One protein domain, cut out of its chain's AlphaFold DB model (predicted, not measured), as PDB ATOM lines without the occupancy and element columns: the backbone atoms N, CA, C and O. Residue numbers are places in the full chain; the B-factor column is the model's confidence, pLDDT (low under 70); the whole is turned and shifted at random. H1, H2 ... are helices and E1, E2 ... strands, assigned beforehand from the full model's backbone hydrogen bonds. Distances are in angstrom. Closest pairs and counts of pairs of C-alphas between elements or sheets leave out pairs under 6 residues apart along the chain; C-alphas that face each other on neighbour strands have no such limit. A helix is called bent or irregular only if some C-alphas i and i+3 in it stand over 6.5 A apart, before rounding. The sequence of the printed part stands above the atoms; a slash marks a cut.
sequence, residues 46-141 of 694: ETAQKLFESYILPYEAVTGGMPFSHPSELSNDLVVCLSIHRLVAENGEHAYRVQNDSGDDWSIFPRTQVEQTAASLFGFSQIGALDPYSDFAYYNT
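This is residues 46 to 141 of the 694 residues of an uncharacterized protein of Anaerotruncus sp. G3(2012) (UniProt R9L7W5). A small sheet of three strands makes one end of the domain, with H2, the middle helix, over E2 and E3. H1 packs on H2 with residues 54 to 62, H4 crosses H2, and two long links, residues 64 to 75 and 123 to 135, loop round the outside. The printed part has 96 residues with four named helices and three named strands, in the order H1 H2 H3 E1 E2 H4 E3; the sheet, E1 E2 E3, is antiparallel and the class is mixed. The whole is compact, radius of gyration of the C-alphas 14.3 A, and spans 45 by 33 by 22 A.

E2, residues 105 to 110, is antiparallel to E1, residues 97 to 99, in a hairpin with N 98 and O 106 at 2.7 A, within hydrogen-bond range. E3, residues 136 to 140, is antiparallel to E2, with N 109 and O 137 at 2.8 A. H2, residues 76 to 91, is on one face, in two layers, a helix over a sheet, at a height over the sheet of 10.0 A; its local plane only just holds, with 6 C-alphas. H3, residues 93 to 96, is on the same face. H4, residues 111 to 122, only grazes the sheet; it touches H2 about perpendicular, at 81 degrees, closest C-alphas Ser 83 and Thr 117, 5.5 A. H1, residues 46 to 63, touches H2 with residues 54 to 62 alone, in a helical hairpin, closest C-alphas Ser 54 and Arg 86, 6.7 A. Every O i to N i+4 pair is within range in H2 and H4, 12 of 14 in H1; H3 is too short for one.

E2 is 16.3 A long, E3 13.6 A, H1 24.5 A, H2 22.3 A and H4 15.8 A. H1 begins at C-alpha 46 (48.016, 18.713, -11.079) and is irregular, C-alphas 54 and 57 being 7.1 A apart; E3 ends at C-alpha 140 (20.577, 3.950, -22.165).

The farthest C-alphas, Ser 69 and Asp 101, are 45.9 A apart. The printed part has no cut; the links H1 to H2 and H4 to E3 are long. Mean pLDDT of the printed part is 70.1, under 70 at residue 46 and residues 76 to 77, 93 to 108 and 125 to 141.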
ATOM      1  N   GLU A  46      48.760  19.958 -11.255       67.88
ATOM      2  CA  GLU A  46      48.016  18.713 -11.079       67.88
ATOM      3  C   GLU A  46      46.573  18.982 -10.626       67.88
ATOM      4  O   GLU A  46      45.632  18.426 -11.189       67.88
ATOM      5  N   THR A  47      46.377  19.915  -9.696       74.12
ATOM      6  CA  THR A  47      45.066  20.353  -9.209       74.12
ATOM      7  C   THR A  47      44.273  21.037 -10.318       74.12
ATOM      8  O   THR A  47      43.101  20.723 -10.520       74.12
ATOM      9  N   ALA A  48      44.915  21.923 -11.089       70.12
ATOM     10  CA  ALA A  48      44.278  22.581 -12.230       70.12
ATOM     11  C   ALA A  48      43.852  21.573 -13.314       70.12
ATOM     12  O   ALA A  48      42.725  21.642 -13.802       70.12
ATOM     13  N   GLN A  49      44.716  20.604 -13.643       73.81
ATOM     14  CA  GLN A  49      44.403  19.543 -14.605       73.81
ATOM     15  C   GLN A  49      43.243  18.665 -14.118       73.81
ATOM     16  O   GLN A  49      42.329  18.366 -14.885       73.81
ATOM     17  N   LYS A  50      43.232  18.297 -12.832       77.81
ATOM     18  CA  LYS A  50      42.153  17.501 -12.242       77.81
ATOM     19  C   LYS A  50      40.811  18.232 -12.314       77.81
ATOM     20  O   LYS A  50      39.818  17.626 -12.710       77.81
ATOM     21  N   LEU A  51      40.760  19.519 -11.958       81.12
ATOM     22  CA  LEU A  51      39.536  20.330 -12.065       81.12
ATOM     23  C   LEU A  51      39.072  20.466 -13.517       81.12
ATOM     24  O   LEU A  51      37.876  20.401 -13.799       81.12
ATOM     25  N   PHE A  52      40.022  20.609 -14.438       79.44
ATOM     26  CA  PHE A  52      39.733  20.691 -15.857       79.44
ATOM     27  C   PHE A  52      39.057  19.422 -16.391       79.44
ATOM     28  O   PHE A  52      37.957  19.496 -16.936       79.44
ATOM     29  N   GLU A  53      39.677  18.260 -16.190       76.94
ATOM     30  CA  GLU A  53      39.193  16.980 -16.724       76.94
ATOM     31  C   GLU A  53      37.927  16.485 -16.017       76.94
ATOM     32  O   GLU A  53      37.024  15.953 -16.659       76.94
ATOM     33  N   SER A  54      37.844  16.659 -14.694       75.06
ATOM     34  CA  SER A  54      36.747  16.099 -13.894       75.06
ATOM     35  C   SER A  54      35.518  17.001 -13.781       75.06
ATOM     36  O   SER A  54      34.470  16.518 -13.349       75.06
ATOM     37  N   TYR A  55      35.627  18.283 -14.154       80.88
ATOM     38  CA  TYR A  55      34.530  19.242 -14.025       80.88
ATOM     39  C   TYR A  55      34.392  20.188 -15.220       80.88
ATOM     40  O   TYR A  55      33.330  20.226 -15.834       80.88
ATOM     41  N   ILE A  56      35.427  20.963 -15.565       82.56
ATOM     42  CA  ILE A  56      35.283  22.052 -16.552       82.56
ATOM     43  C   ILE A  56      34.931  21.501 -17.935       82.56
ATOM     44  O   ILE A  56      33.986  21.979 -18.553       82.56
ATOM     45  N   LEU A  57      35.639  20.475 -18.409       79.25
ATOM     46  CA  LEU A  57      35.387  19.870 -19.715       79.25
ATOM     47  C   LEU A  57      33.951  19.319 -19.867       79.25
ATOM     48  O   LEU A  57      33.280  19.722 -20.820       79.25
ATOM     49  N   PRO A  58      33.429  18.460 -18.961       75.88
ATOM     50  CA  PRO A  58      32.048  17.985 -19.067       75.88
ATOM     51  C   PRO A  58      31.030  19.111 -18.863       75.88
ATOM     52  O   PRO A  58      29.993  19.123 -19.519       75.88
ATOM     53  N   TYR A  59      31.330  20.086 -18.003       81.81
ATOM     54  CA  TYR A  59      30.485  21.260 -17.834       81.81
ATOM     55  C   TYR A  59      30.358  22.066 -19.138       81.81
ATOM     56  O   TYR A  59      29.243  22.372 -19.562       81.81
ATOM     57  N   GLU A  60      31.469  22.379 -19.803       79.44
ATOM     58  CA  GLU A  60      31.498  23.107 -21.082       79.44
ATOM     59  C   GLU A  60      30.806  22.319 -22.197       79.44
ATOM     60  O   GLU A  60      30.074  22.891 -23.002       79.44
ATOM     61  N   ALA A  61      30.968  20.995 -22.216       74.75
ATOM     62  CA  ALA A  61      30.319  20.135 -23.196       74.75
ATOM     63  C   ALA A  61      28.789  20.113 -23.047       74.75
ATOM     64  O   ALA A  61      28.074  20.109 -24.045       74.75
ATOM     65  N   VAL A  62      28.277  20.122 -21.813       72.56
ATOM     66  CA  VAL A  62      26.829  20.085 -21.553       72.56
ATOM     67  C   VAL A  62      26.195  21.467 -21.685       72.56
ATOM     68  O   VAL A  62      25.091  21.616 -22.212       72.56
ATOM     69  N   THR A  63      26.868  22.494 -21.175       75.44
ATOM     70  CA  THR A  63      26.296  23.842 -21.098       75.44
ATOM     71  C   THR A  63      26.641  24.714 -22.290       75.44
ATOM     72  O   THR A  63      26.032  25.770 -22.438       75.44
ATOM     73  N   GLY A  64      27.613  24.326 -23.115       76.69
ATOM     74  CA  GLY A  64      28.161  25.189 -24.155       76.69
ATOM     75  C   GLY A  64      28.812  26.456 -23.590       76.69
ATOM     76  O   GLY A  64      28.955  27.429 -24.316       76.69
ATOM     77  N   GLY A  65      29.174  26.494 -22.306       76.94
ATOM     78  CA  GLY A  65      29.758  27.676 -21.669       76.94
ATOM     79  C   GLY A  65      28.745  28.750 -21.303       76.94
ATOM     80  O   GLY A  65      29.040  29.936 -21.414       76.94
ATOM     81  N   MET A  66      27.544  28.341 -20.888       82.56
ATOM     82  CA  MET A  66      26.523  29.226 -20.320       82.56
ATOM     83  C   MET A  66      26.938  29.668 -18.903       82.56
ATOM     84  O   MET A  66      26.766  28.884 -17.973       82.56
ATOM     85  N   PRO A  67      27.470  30.888 -18.688       81.81
ATOM     86  CA  PRO A  67      27.940  31.314 -17.373       81.81
ATOM     87  C   PRO A  67      26.774  31.494 -16.399       81.81
ATOM     88  O   PRO A  67      25.645  31.778 -16.805       81.81
ATOM     89  N   PHE A  68      27.065  31.384 -15.106       82.62
ATOM     90  CA  PHE A  68      26.094  31.617 -14.044       82.62
ATOM     91  C   PHE A  68      26.795  32.048 -12.754       82.62
ATOM     92  O   PHE A  68      27.932  31.657 -12.462       82.62
ATOM     93  N   SER A  69      26.112  32.884 -11.973       79.25
ATOM     94  CA  SER A  69      26.751  33.577 -10.851       79.25
ATOM     95  C   SER A  69      26.848  32.720  -9.587       79.25
ATOM     96  O   SER A  69      27.732  32.934  -8.756       79.25
ATOM     97  N   HIS A  70      25.957  31.735  -9.445       83.31
ATOM     98  CA  HIS A  70      25.872  30.877  -8.267       83.31
ATOM     99  C   HIS A  70      25.233  29.512  -8.592       83.31
ATOM    100  O   HIS A  70      24.311  29.469  -9.409       83.31
ATOM    101  N   PRO A  71      25.606  28.396  -7.927       82.06
ATOM    102  CA  PRO A  71      25.121  27.050  -8.263       82.06
ATOM    103  C   PRO A  71      23.604  26.912  -8.222       82.06
ATOM    104  O   PRO A  71      23.047  26.151  -8.998       82.06
ATOM    105  N   SER A  72      22.918  27.703  -7.396       79.81
ATOM    106  CA  SER A  72      21.450  27.729  -7.322       79.81
ATOM    107  C   SER A  72      20.732  28.120  -8.621       79.81
ATOM    108  O   SER A  72      19.519  27.964  -8.690       79.81
ATOM    109  N   GLU A  73      21.437  28.672  -9.611       79.00
ATOM    110  CA  GLU A  73      20.888  28.972 -10.943       79.00
ATOM    111  C   GLU A  73      20.872  27.745 -11.871       79.00
ATOM    112  O   GLU A  73      20.214  27.770 -12.912       79.00
ATOM    113  N   LEU A  74      21.576  26.667 -11.508       73.62
ATOM    114  CA  LEU A  74      21.596  25.423 -12.270       73.62
ATOM    115  C   LEU A  74      20.243  24.709 -12.201       73.62
ATOM    116  O   LEU A  74      19.627  24.613 -11.139       73.62
ATOM    117  N   SER A  75      19.807  24.136 -13.326       70.75
ATOM    118  CA  SER A  75      18.665  23.221 -13.324       70.75
ATOM    119  C   SER A  75      19.011  21.921 -12.594       70.75
ATOM    120  O   SER A  75      20.158  21.466 -12.614       70.75
ATOM    121  N   ASN A  76      18.005  21.284 -11.987       67.88
ATOM    122  CA  ASN A  76      18.187  19.992 -11.317       67.88
ATOM    123  C   ASN A  76      18.752  18.935 -12.275       67.88
ATOM    124  O   ASN A  76      19.644  18.186 -11.890       67.88
ATOM    125  N   ASP A  77      18.301  18.929 -13.532       67.25
ATOM    126  CA  ASP A  77      18.780  17.995 -14.557       67.25
ATOM    127  C   ASP A  77      20.288  18.141 -14.792       67.25
ATOM    128  O   ASP A  77      21.017  17.153 -14.808       67.25
ATOM    129  N   LEU A  78      20.786  19.377 -14.894       71.75
ATOM    130  CA  LEU A  78      22.209  19.644 -15.100       71.75
ATOM    131  C   LEU A  78      23.049  19.220 -13.888       71.75
ATOM    132  O   LEU A  78      24.120  18.629 -14.046       71.75
ATOM    133  N   VAL A  79      22.544  19.466 -12.677       75.44
ATOM    134  CA  VAL A  79      23.172  19.014 -11.427       75.44
ATOM    135  C   VAL A  79      23.266  17.487 -11.386       75.44
ATOM    136  O   VAL A  79      24.326  16.946 -11.058       75.44
ATOM    137  N   VAL A  80      22.194  16.783 -11.756       74.69
ATOM    138  CA  VAL A  80      22.160  15.314 -11.826       74.69
ATOM    139  C   VAL A  80      23.142  14.796 -12.874       74.69
ATOM    140  O   VAL A  80      23.943  13.915 -12.561       74.69
ATOM    141  N   CYS A  81      23.155  15.366 -14.080       73.88
ATOM    142  CA  CYS A  81      24.050  14.943 -15.158       73.88
ATOM    143  C   CYS A  81      25.531  15.066 -14.777       73.88
ATOM    144  O   CYS A  81      26.295  14.118 -14.954       73.88
ATOM    145  N   LEU A  82      25.940  16.203 -14.210       78.06
ATOM    146  CA  LEU A  82      27.328  16.414 -13.784       78.06
ATOM    147  C   LEU A  82      27.713  15.494 -12.617       78.06
ATOM    148  O   LEU A  82      28.839  14.999 -12.564       78.06
ATOM    149  N   SER A  83      26.762  15.201 -11.727       80.38
ATOM    150  CA  SER A  83      26.960  14.246 -10.631       80.38
ATOM    151  C   SER A  83      27.150  12.817 -11.151       80.38
ATOM    152  O   SER A  83      28.068  12.122 -10.720       80.38
ATOM    153  N   ILE A  84      26.345  12.385 -12.127       77.00
ATOM    154  CA  ILE A  84      26.497  11.079 -12.786       77.00
ATOM    155  C   ILE A  84      27.843  10.994 -13.514       77.00
ATOM    156  O   ILE A  84      28.553  10.000 -13.362       77.00
ATOM    157  N   HIS A  85      28.238  12.038 -14.248       76.62
ATOM    158  CA  HIS A  85      29.534  12.070 -14.931       76.62
ATOM    159  C   HIS A  85      30.695  11.892 -13.945       76.62
ATOM    160  O   HIS A  85      31.622  11.121 -14.200       76.62
ATOM    161  N   ARG A  86      30.627  12.553 -12.782       79.62
ATOM    162  CA  ARG A  86      31.627  12.395 -11.724       79.62
ATOM    163  C   ARG A  86      31.666  10.966 -11.172       79.62
ATOM    164  O   ARG A  86      32.752  10.405 -11.061       79.62
ATOM    165  N   LEU A  87      30.510  10.354 -10.904       78.44
ATOM    166  CA  LEU A  87      30.420   8.963 -10.437       78.44
ATOM    167  C   LEU A  87      31.006   7.966 -11.445       78.44
ATOM    168  O   LEU A  87      31.723   7.043 -11.058       78.44
ATOM    169  N   VAL A  88      30.728   8.155 -12.736       75.38
ATOM    170  CA  VAL A  88      31.283   7.321 -13.813       75.38
ATOM    171  C   VAL A  88      32.797   7.494 -13.919       75.38
ATOM    172  O   VAL A  88      33.505   6.501 -14.072       75.38
ATOM    173  N   ALA A  89      33.309   8.722 -13.795       74.06
ATOM    174  CA  ALA A  89      34.747   8.988 -13.825       74.06
ATOM    175  C   ALA A  89      35.495   8.334 -12.648       74.06
ATOM    176  O   ALA A  89      36.630   7.888 -12.812       74.06
ATOM    177  N   GLU A  90      34.869   8.253 -11.472       77.88
ATOM    178  CA  GLU A  90      35.470   7.660 -10.272       77.88
ATOM    179  C   GLU A  90      35.378   6.131 -10.240       77.88
ATOM    180  O   GLU A  90      36.350   5.459  -9.891       77.88
ATOM    181  N   ASN A  91      34.219   5.573 -10.598       78.81
ATOM    182  CA  ASN A  91      33.913   4.155 -10.380       78.81
ATOM    183  C   ASN A  91      33.905   3.320 -11.670       78.81
ATOM    184  O   ASN A  91      33.870   2.090 -11.609       78.81
ATOM    185  N   GLY A  92      33.974   3.971 -12.832       72.06
ATOM    186  CA  GLY A  92      33.807   3.351 -14.141       72.06
ATOM    187  C   GLY A  92      32.339   3.062 -14.462       72.06
ATOM    188  O   GLY A  92      31.553   2.667 -13.604       72.06
ATOM    189  N   GLU A  93      31.964   3.208 -15.731       66.44
ATOM    190  CA  GLU A  93      30.579   3.033 -16.193       66.44
ATOM    191  C   GLU A  93      30.014   1.636 -15.871       66.44
ATOM    192  O   GLU A  93      28.862   1.487 -15.470       66.44
ATOM    193  N   HIS A  94      30.855   0.599 -15.964       67.44
ATOM    194  CA  HIS A  94      30.474  -0.786 -15.677       67.44
ATOM    195  C   HIS A  94      29.972  -1.013 -14.246       67.44
ATOM    196  O   HIS A  94      29.243  -1.978 -14.021       67.44
ATOM    197  N   ALA A  95      30.335  -0.153 -13.288       69.19
ATOM    198  CA  ALA A  95      29.874  -0.264 -11.905       69.19
ATOM    199  C   ALA A  95      28.359  -0.044 -11.760       69.19
ATOM    200  O   ALA A  95      27.778  -0.459 -10.757       69.19
ATOM    201  N   TYR A  96      27.730   0.574 -12.760       69.00
ATOM    202  CA  TYR A  96      26.320   0.949 -12.747       69.00
ATOM    203  C   TYR A  96      25.492   0.198 -13.790       69.00
ATOM    204  O   TYR A  96      24.297   0.449 -13.905       69.00
ATOM    205  N   ARG A  97      26.089  -0.737 -14.542       66.75
ATOM    206  CA  ARG A  97      25.373  -1.488 -15.577       66.75
ATOM    207  C   ARG A  97      24.532  -2.624 -14.997       66.75
ATOM    208  O   ARG A  97      25.007  -3.432 -14.200       66.75
ATOM    209  N   VAL A  98      23.294  -2.711 -15.461       63.66
ATOM    210  CA  VAL A  98      22.307  -3.737 -15.144       63.66
ATOM    211  C   VAL A  98      21.725  -4.244 -16.456       63.66
ATOM    212  O   VAL A  98      21.210  -3.466 -17.248       63.66
ATOM    213  N   GLN A  99      21.804  -5.551 -16.682       60.56
ATOM    214  CA  GLN A  99      21.253  -6.173 -17.880       60.56
ATOM    215  C   GLN A  99      19.816  -6.633 -17.608       60.56
ATOM    216  O   GLN A  99      19.563  -7.270 -16.581       60.56
ATOM    217  N   ASN A 100      18.872  -6.303 -18.493       58.56
ATOM    218  CA  ASN A 100      17.501  -6.804 -18.396       58.56
ATOM    219  C   ASN A 100      17.384  -8.246 -18.945       58.56
ATOM    220  O   ASN A 100      18.310  -8.781 -19.558       58.56
ATOM    221  N   ASP A 101      16.217  -8.869 -18.759       52.91
ATOM    222  CA  ASP A 101      15.945 -10.240 -19.224       52.91
ATOM    223  C   ASP A 101      15.987 -10.391 -20.761       52.91
ATOM    224  O   ASP A 101      16.113 -11.503 -21.277       52.91
ATOM    225  N   SER A 102      15.883  -9.280 -21.499       54.59
ATOM    226  CA  SER A 102      15.995  -9.212 -22.961       54.59
ATOM    227  C   SER A 102      17.440  -9.050 -23.451       54.59
ATOM    228  O   SER A 102      17.689  -9.182 -24.647       54.59
ATOM    229  N   GLY A 103      18.398  -8.862 -22.538       56.31
ATOM    230  CA  GLY A 103      19.813  -8.680 -22.841       56.31
ATOM    231  C   GLY A 103      20.242  -7.224 -23.036       56.31
ATOM    232  O   GLY A 103      21.416  -7.008 -23.341       56.31
ATOM    233  N   ASP A 104      19.347  -6.253 -22.835       55.00
ATOM    234  CA  ASP A 104      19.653  -4.824 -22.943       55.00
ATOM    235  C   ASP A 104      20.390  -4.335 -21.692       55.00
ATOM    236  O   ASP A 104      19.971  -4.612 -20.562       55.00
ATOM    237  N   ASP A 105      21.465  -3.575 -21.895       56.16
ATOM    238  CA  ASP A 105      22.269  -2.984 -20.828       56.16
ATOM    239  C   ASP A 105      21.723  -1.601 -20.433       56.16
ATOM    240  O   ASP A 105      21.654  -0.681 -21.248       56.16
ATOM    241  N   TRP A 106      21.389  -1.436 -19.156       58.53
ATOM    242  CA  TRP A 106      20.938  -0.185 -18.543       58.53
ATOM    243  C   TRP A 106      21.984   0.319 -17.562       58.53
ATOM    244  O   TRP A 106      22.526  -0.470 -16.800       58.53
ATOM    245  N   SER A 107      22.235   1.624 -17.502       62.94
ATOM    246  CA  SER A 107      23.031   2.203 -16.410       62.94
ATOM    247  C   SER A 107      22.102   2.759 -15.337       62.94
ATOM    248  O   SER A 107      21.295   3.627 -15.649       62.94
ATOM    249  N   ILE A 108      22.194   2.268 -14.099       67.69
ATOM    250  CA  ILE A 108      21.342   2.644 -12.962       67.69
ATOM    251  C   ILE A 108      22.208   3.233 -11.842       67.69
ATOM    252  O   ILE A 108      23.068   2.559 -11.274       67.69
ATOM    253  N   PHE A 109      21.938   4.485 -11.478       72.44
ATOM    254  CA  PHE A 109      22.669   5.242 -10.462       72.44
ATOM    255  C   PHE A 109      21.812   5.413  -9.198       72.44
ATOM    256  O   PHE A 109      20.701   5.946  -9.292       72.44
ATOM    257  N   PRO A 110      22.290   4.998  -8.006       78.12
ATOM    258  CA  PRO A 110      21.546   5.183  -6.762       78.12
ATOM    259  C   PRO A 110      21.351   6.666  -6.436       78.12
ATOM    260  O   PRO A 110      22.328   7.417  -6.358       78.12
ATOM    261  N   ARG A 111      20.111   7.080  -6.151       74.31
ATOM    262  CA  ARG A 111      19.764   8.471  -5.814       74.31
ATOM    263  C   ARG A 111      20.630   9.038  -4.698       74.31
ATOM    264  O   ARG A 111      21.135  10.144  -4.820       74.31
ATOM    265  N   THR A 112      20.858   8.265  -3.640       79.75
ATOM    266  CA  THR A 112      21.677   8.698  -2.500       79.75
ATOM    267  C   THR A 112      23.121   9.008  -2.890       79.75
ATOM    268  O   THR A 112      23.694   9.953  -2.357       79.75
ATOM    269  N   GLN A 113      23.704   8.269  -3.840       82.00
ATOM    270  CA  GLN A 113      25.047   8.555  -4.352       82.00
ATOM    271  C   GLN A 113      25.053   9.799  -5.243       82.00
ATOM    272  O   GLN A 113      25.971  10.613  -5.148       82.00
ATOM    273  N   VAL A 114      24.020   9.980  -6.070       79.62
ATOM    274  CA  VAL A 114      23.856  11.183  -6.903       79.62
ATOM    275  C   VAL A 114      23.692  12.426  -6.025       79.62
ATOM    276  O   VAL A 114      24.385  13.415  -6.236       79.62
ATOM    277  N   GLU A 115      22.850  12.370  -4.992       81.19
ATOM    278  CA  GLU A 115      22.629  13.471  -4.047       81.19
ATOM    279  C   GLU A 115      23.879  13.787  -3.213       81.19
ATOM    280  O   GLU A 115      24.196  14.957  -3.019       81.19
ATOM    281  N   GLN A 116      24.629  12.775  -2.762       84.94
ATOM    282  CA  GLN A 116      25.913  12.978  -2.073       84.94
ATOM    283  C   GLN A 116      26.947  13.640  -2.985       84.94
ATOM    284  O   GLN A 116      27.631  14.574  -2.570       84.94
ATOM    285  N   THR A 117      27.024  13.198  -4.239       85.38
ATOM    286  CA  THR A 117      27.926  13.789  -5.234       85.38
ATOM    287  C   THR A 117      27.524  15.231  -5.534       85.38
ATOM    288  O   THR A 117      28.379  16.112  -5.548       85.38
ATOM    289  N   ALA A 118      26.227  15.514  -5.672       83.94
ATOM    290  CA  ALA A 118      25.725  16.870  -5.860       83.94
ATOM    291  C   ALA A 118      26.007  17.774  -4.649       83.94
ATOM    292  O   ALA A 118      26.396  18.931  -4.817       83.94
ATOM    293  N   ALA A 119      25.861  17.256  -3.426       85.44
ATOM    294  CA  ALA A 119      26.210  17.976  -2.204       85.44
ATOM    295  C   ALA A 119      27.708  18.303  -2.147       85.44
ATOM    296  O   ALA A 119      28.091  19.420  -1.792       85.44
ATOM    297  N   SER A 120      28.554  17.351  -2.549       85.81
ATOM    298  CA  SER A 120      30.003  17.530  -2.577       85.81
ATOM    299  C   SER A 120      30.453  18.485  -3.688       85.81
ATOM    300  O   SER A 120      31.331  19.298  -3.440       85.81
ATOM    301  N   LEU A 121      29.822  18.470  -4.870       85.81
ATOM    302  CA  LEU A 121      30.189  19.332  -6.003       85.81
ATOM    303  C   LEU A 121      29.629  20.755  -5.902       85.81
ATOM    304  O   LEU A 121      30.330  21.705  -6.236       85.81
ATOM    305  N   PHE A 122      28.384  20.916  -5.458       85.31
ATOM    306  CA  PHE A 122      27.645  22.181  -5.567       85.31
ATOM    307  C   PHE A 122      27.174  22.744  -4.219       85.31
ATOM    308  O   PHE A 122      26.606  23.833  -4.172       85.31
ATOM    309  N   GLY A 123      27.369  22.013  -3.116       80.00
ATOM    310  CA  GLY A 123      26.939  22.441  -1.781       80.00
ATOM    311  C   GLY A 123      25.431  22.329  -1.526       80.00
ATOM    312  O   GLY A 123      24.935  22.895  -0.551       80.00
ATOM    313  N   PHE A 124      24.680  21.617  -2.373       70.88
ATOM    314  CA  PHE A 124      23.249  21.394  -2.162       70.88
ATOM    315  C   PHE A 124      22.994  20.384  -1.042       70.88
ATOM    316  O   PHE A 124      23.560  19.300  -1.034       70.88
ATOM    317  N   SER A 125      22.079  20.692  -0.119       60.31
ATOM    318  CA  SER A 125      21.625  19.710   0.875       60.31
ATOM    319  C   SER A 125      20.619  18.702   0.304       60.31
ATOM    320  O   SER A 125      20.477  17.620   0.867       60.31
ATOM    321  N   GLN A 126      19.907  19.069  -0.770       60.59
ATOM    322  CA  GLN A 126      18.966  18.241  -1.538       60.59
ATOM    323  C   GLN A 126      18.870  18.774  -2.978       60.59
ATOM    324  O   GLN A 126      18.880  19.989  -3.176       60.59
ATOM    325  N   ILE A 127      18.737  17.884  -3.965       61.53
ATOM    326  CA  ILE A 127      18.359  18.249  -5.339       61.53
ATOM    327  C   ILE A 127      16.828  18.415  -5.339       61.53
ATOM    328  O   ILE A 127      16.114  17.514  -4.898       61.53
ATOM    329  N   GLY A 128      16.307  19.577  -5.742       54.28
ATOM    330  CA  GLY A 128      14.858  19.828  -5.739       54.28
ATOM    331  C   GLY A 128      14.095  18.848  -6.642       54.28
ATOM    332  O   GLY A 128      14.660  18.350  -7.605       54.28
ATOM    333  N   ALA A 129      12.821  18.581  -6.318       47.22
ATOM    334  CA  ALA A 129      11.835  17.807  -7.096       47.22
ATOM    335  C   ALA A 129      12.388  16.684  -8.006       47.22
ATOM    336  O   ALA A 129      11.957  16.547  -9.145       47.22
ATOM    337  N   LEU A 130      13.314  15.862  -7.506       48.44
ATOM    338  CA  LEU A 130      13.392  14.478  -7.958       48.44
ATOM    339  C   LEU A 130      12.190  13.774  -7.335       48.44
ATOM    340  O   LEU A 130      12.013  13.898  -6.116       48.44
ATOM    341  N   ASP A 131      11.372  13.101  -8.153       44.66
ATOM    342  CA  ASP A 131      10.164  12.387  -7.711       44.66
ATOM    343  C   ASP A 131      10.442  11.706  -6.355       44.66
ATOM    344  O   ASP A 131      11.371  10.893  -6.254       44.66
ATOM    345  N   PRO A 132       9.728  12.074  -5.272       42.81
ATOM    346  CA  PRO A 132       9.954  11.502  -3.948       42.81
ATOM    347  C   PRO A 132       9.721   9.983  -3.898       42.81
ATOM    348  O   PRO A 132      10.065   9.365  -2.892       42.81
ATOM    349  N   TYR A 133       9.168   9.388  -4.957       40.78
ATOM    350  CA  TYR A 133       8.884   7.963  -5.077       40.78
ATOM    351  C   TYR A 133       9.930   7.162  -5.879       40.78
ATOM    352  O   TYR A 133       9.789   5.944  -5.970       40.78
ATOM    353  N   SER A 134      10.999   7.784  -6.404       50.81
ATOM    354  CA  SER A 134      12.069   7.083  -7.141       50.81
ATOM    355  C   SER A 134      13.422   7.084  -6.410       50.81
ATOM    356  O   SER A 134      13.913   8.129  -5.968       50.81
ATOM    357  N   ASP A 135      14.045   5.901  -6.327       52.53
ATOM    358  CA  ASP A 135      15.360   5.654  -5.708       52.53
ATOM    359  C   ASP A 135      16.534   5.673  -6.714       52.53
ATOM    360  O   ASP A 135      17.696   5.542  -6.306       52.53
ATOM    361  N   PHE A 136      16.276   5.838  -8.021       53.19
ATOM    362  CA  PHE A 136      17.286   5.646  -9.070       53.19
ATOM    363  C   PHE A 136      17.202   6.662 -10.222       53.19
ATOM    364  O   PHE A 136      16.116   7.069 -10.627       53.19
ATOM    365  N   ALA A 137      18.361   7.010 -10.791       53.00
ATOM    366  CA  ALA A 137      18.501   7.685 -12.088       53.00
ATOM    367  C   ALA A 137      19.038   6.691 -13.132       53.00
ATOM    368  O   ALA A 137      19.808   5.799 -12.765       53.00
ATOM    369  N   TYR A 138      18.662   6.807 -14.411       51.69
ATOM    370  CA  TYR A 138      19.044   5.815 -15.424       51.69
ATOM    371  C   TYR A 138      19.464   6.416 -16.778       51.69
ATOM    372  O   TYR A 138      19.079   7.531 -17.122       51.69
ATOM    373  N   TYR A 139      20.258   5.656 -17.543       44.06
ATOM    374  CA  TYR A 139      20.778   6.007 -18.875       44.06
ATOM    375  C   TYR A 139      20.816   4.777 -19.810       44.06
ATOM    376  O   TYR A 139      21.104   3.668 -19.350       44.06
ATOM    377  N   ASN A 140      20.534   4.975 -21.107       38.06
ATOM    378  CA  ASN A 140      20.577   3.950 -22.165       38.06
ATOM    379  C   ASN A 140      21.707   4.268 -23.169       38.06
ATOM    380  O   ASN A 140      21.836   5.407 -23.611       38.06
ATOM    381  N   THR A 141      22.513   3.263 -23.523       34.41
ATOM    382  CA  THR A 141      23.705   3.365 -24.385       34.41
ATOM    383  C   THR A 141      23.500   2.977 -25.862       34.41
ATOM    384  O   THR A 141      24.501   2.872 -26.567       34.41
TER     385      THR A 141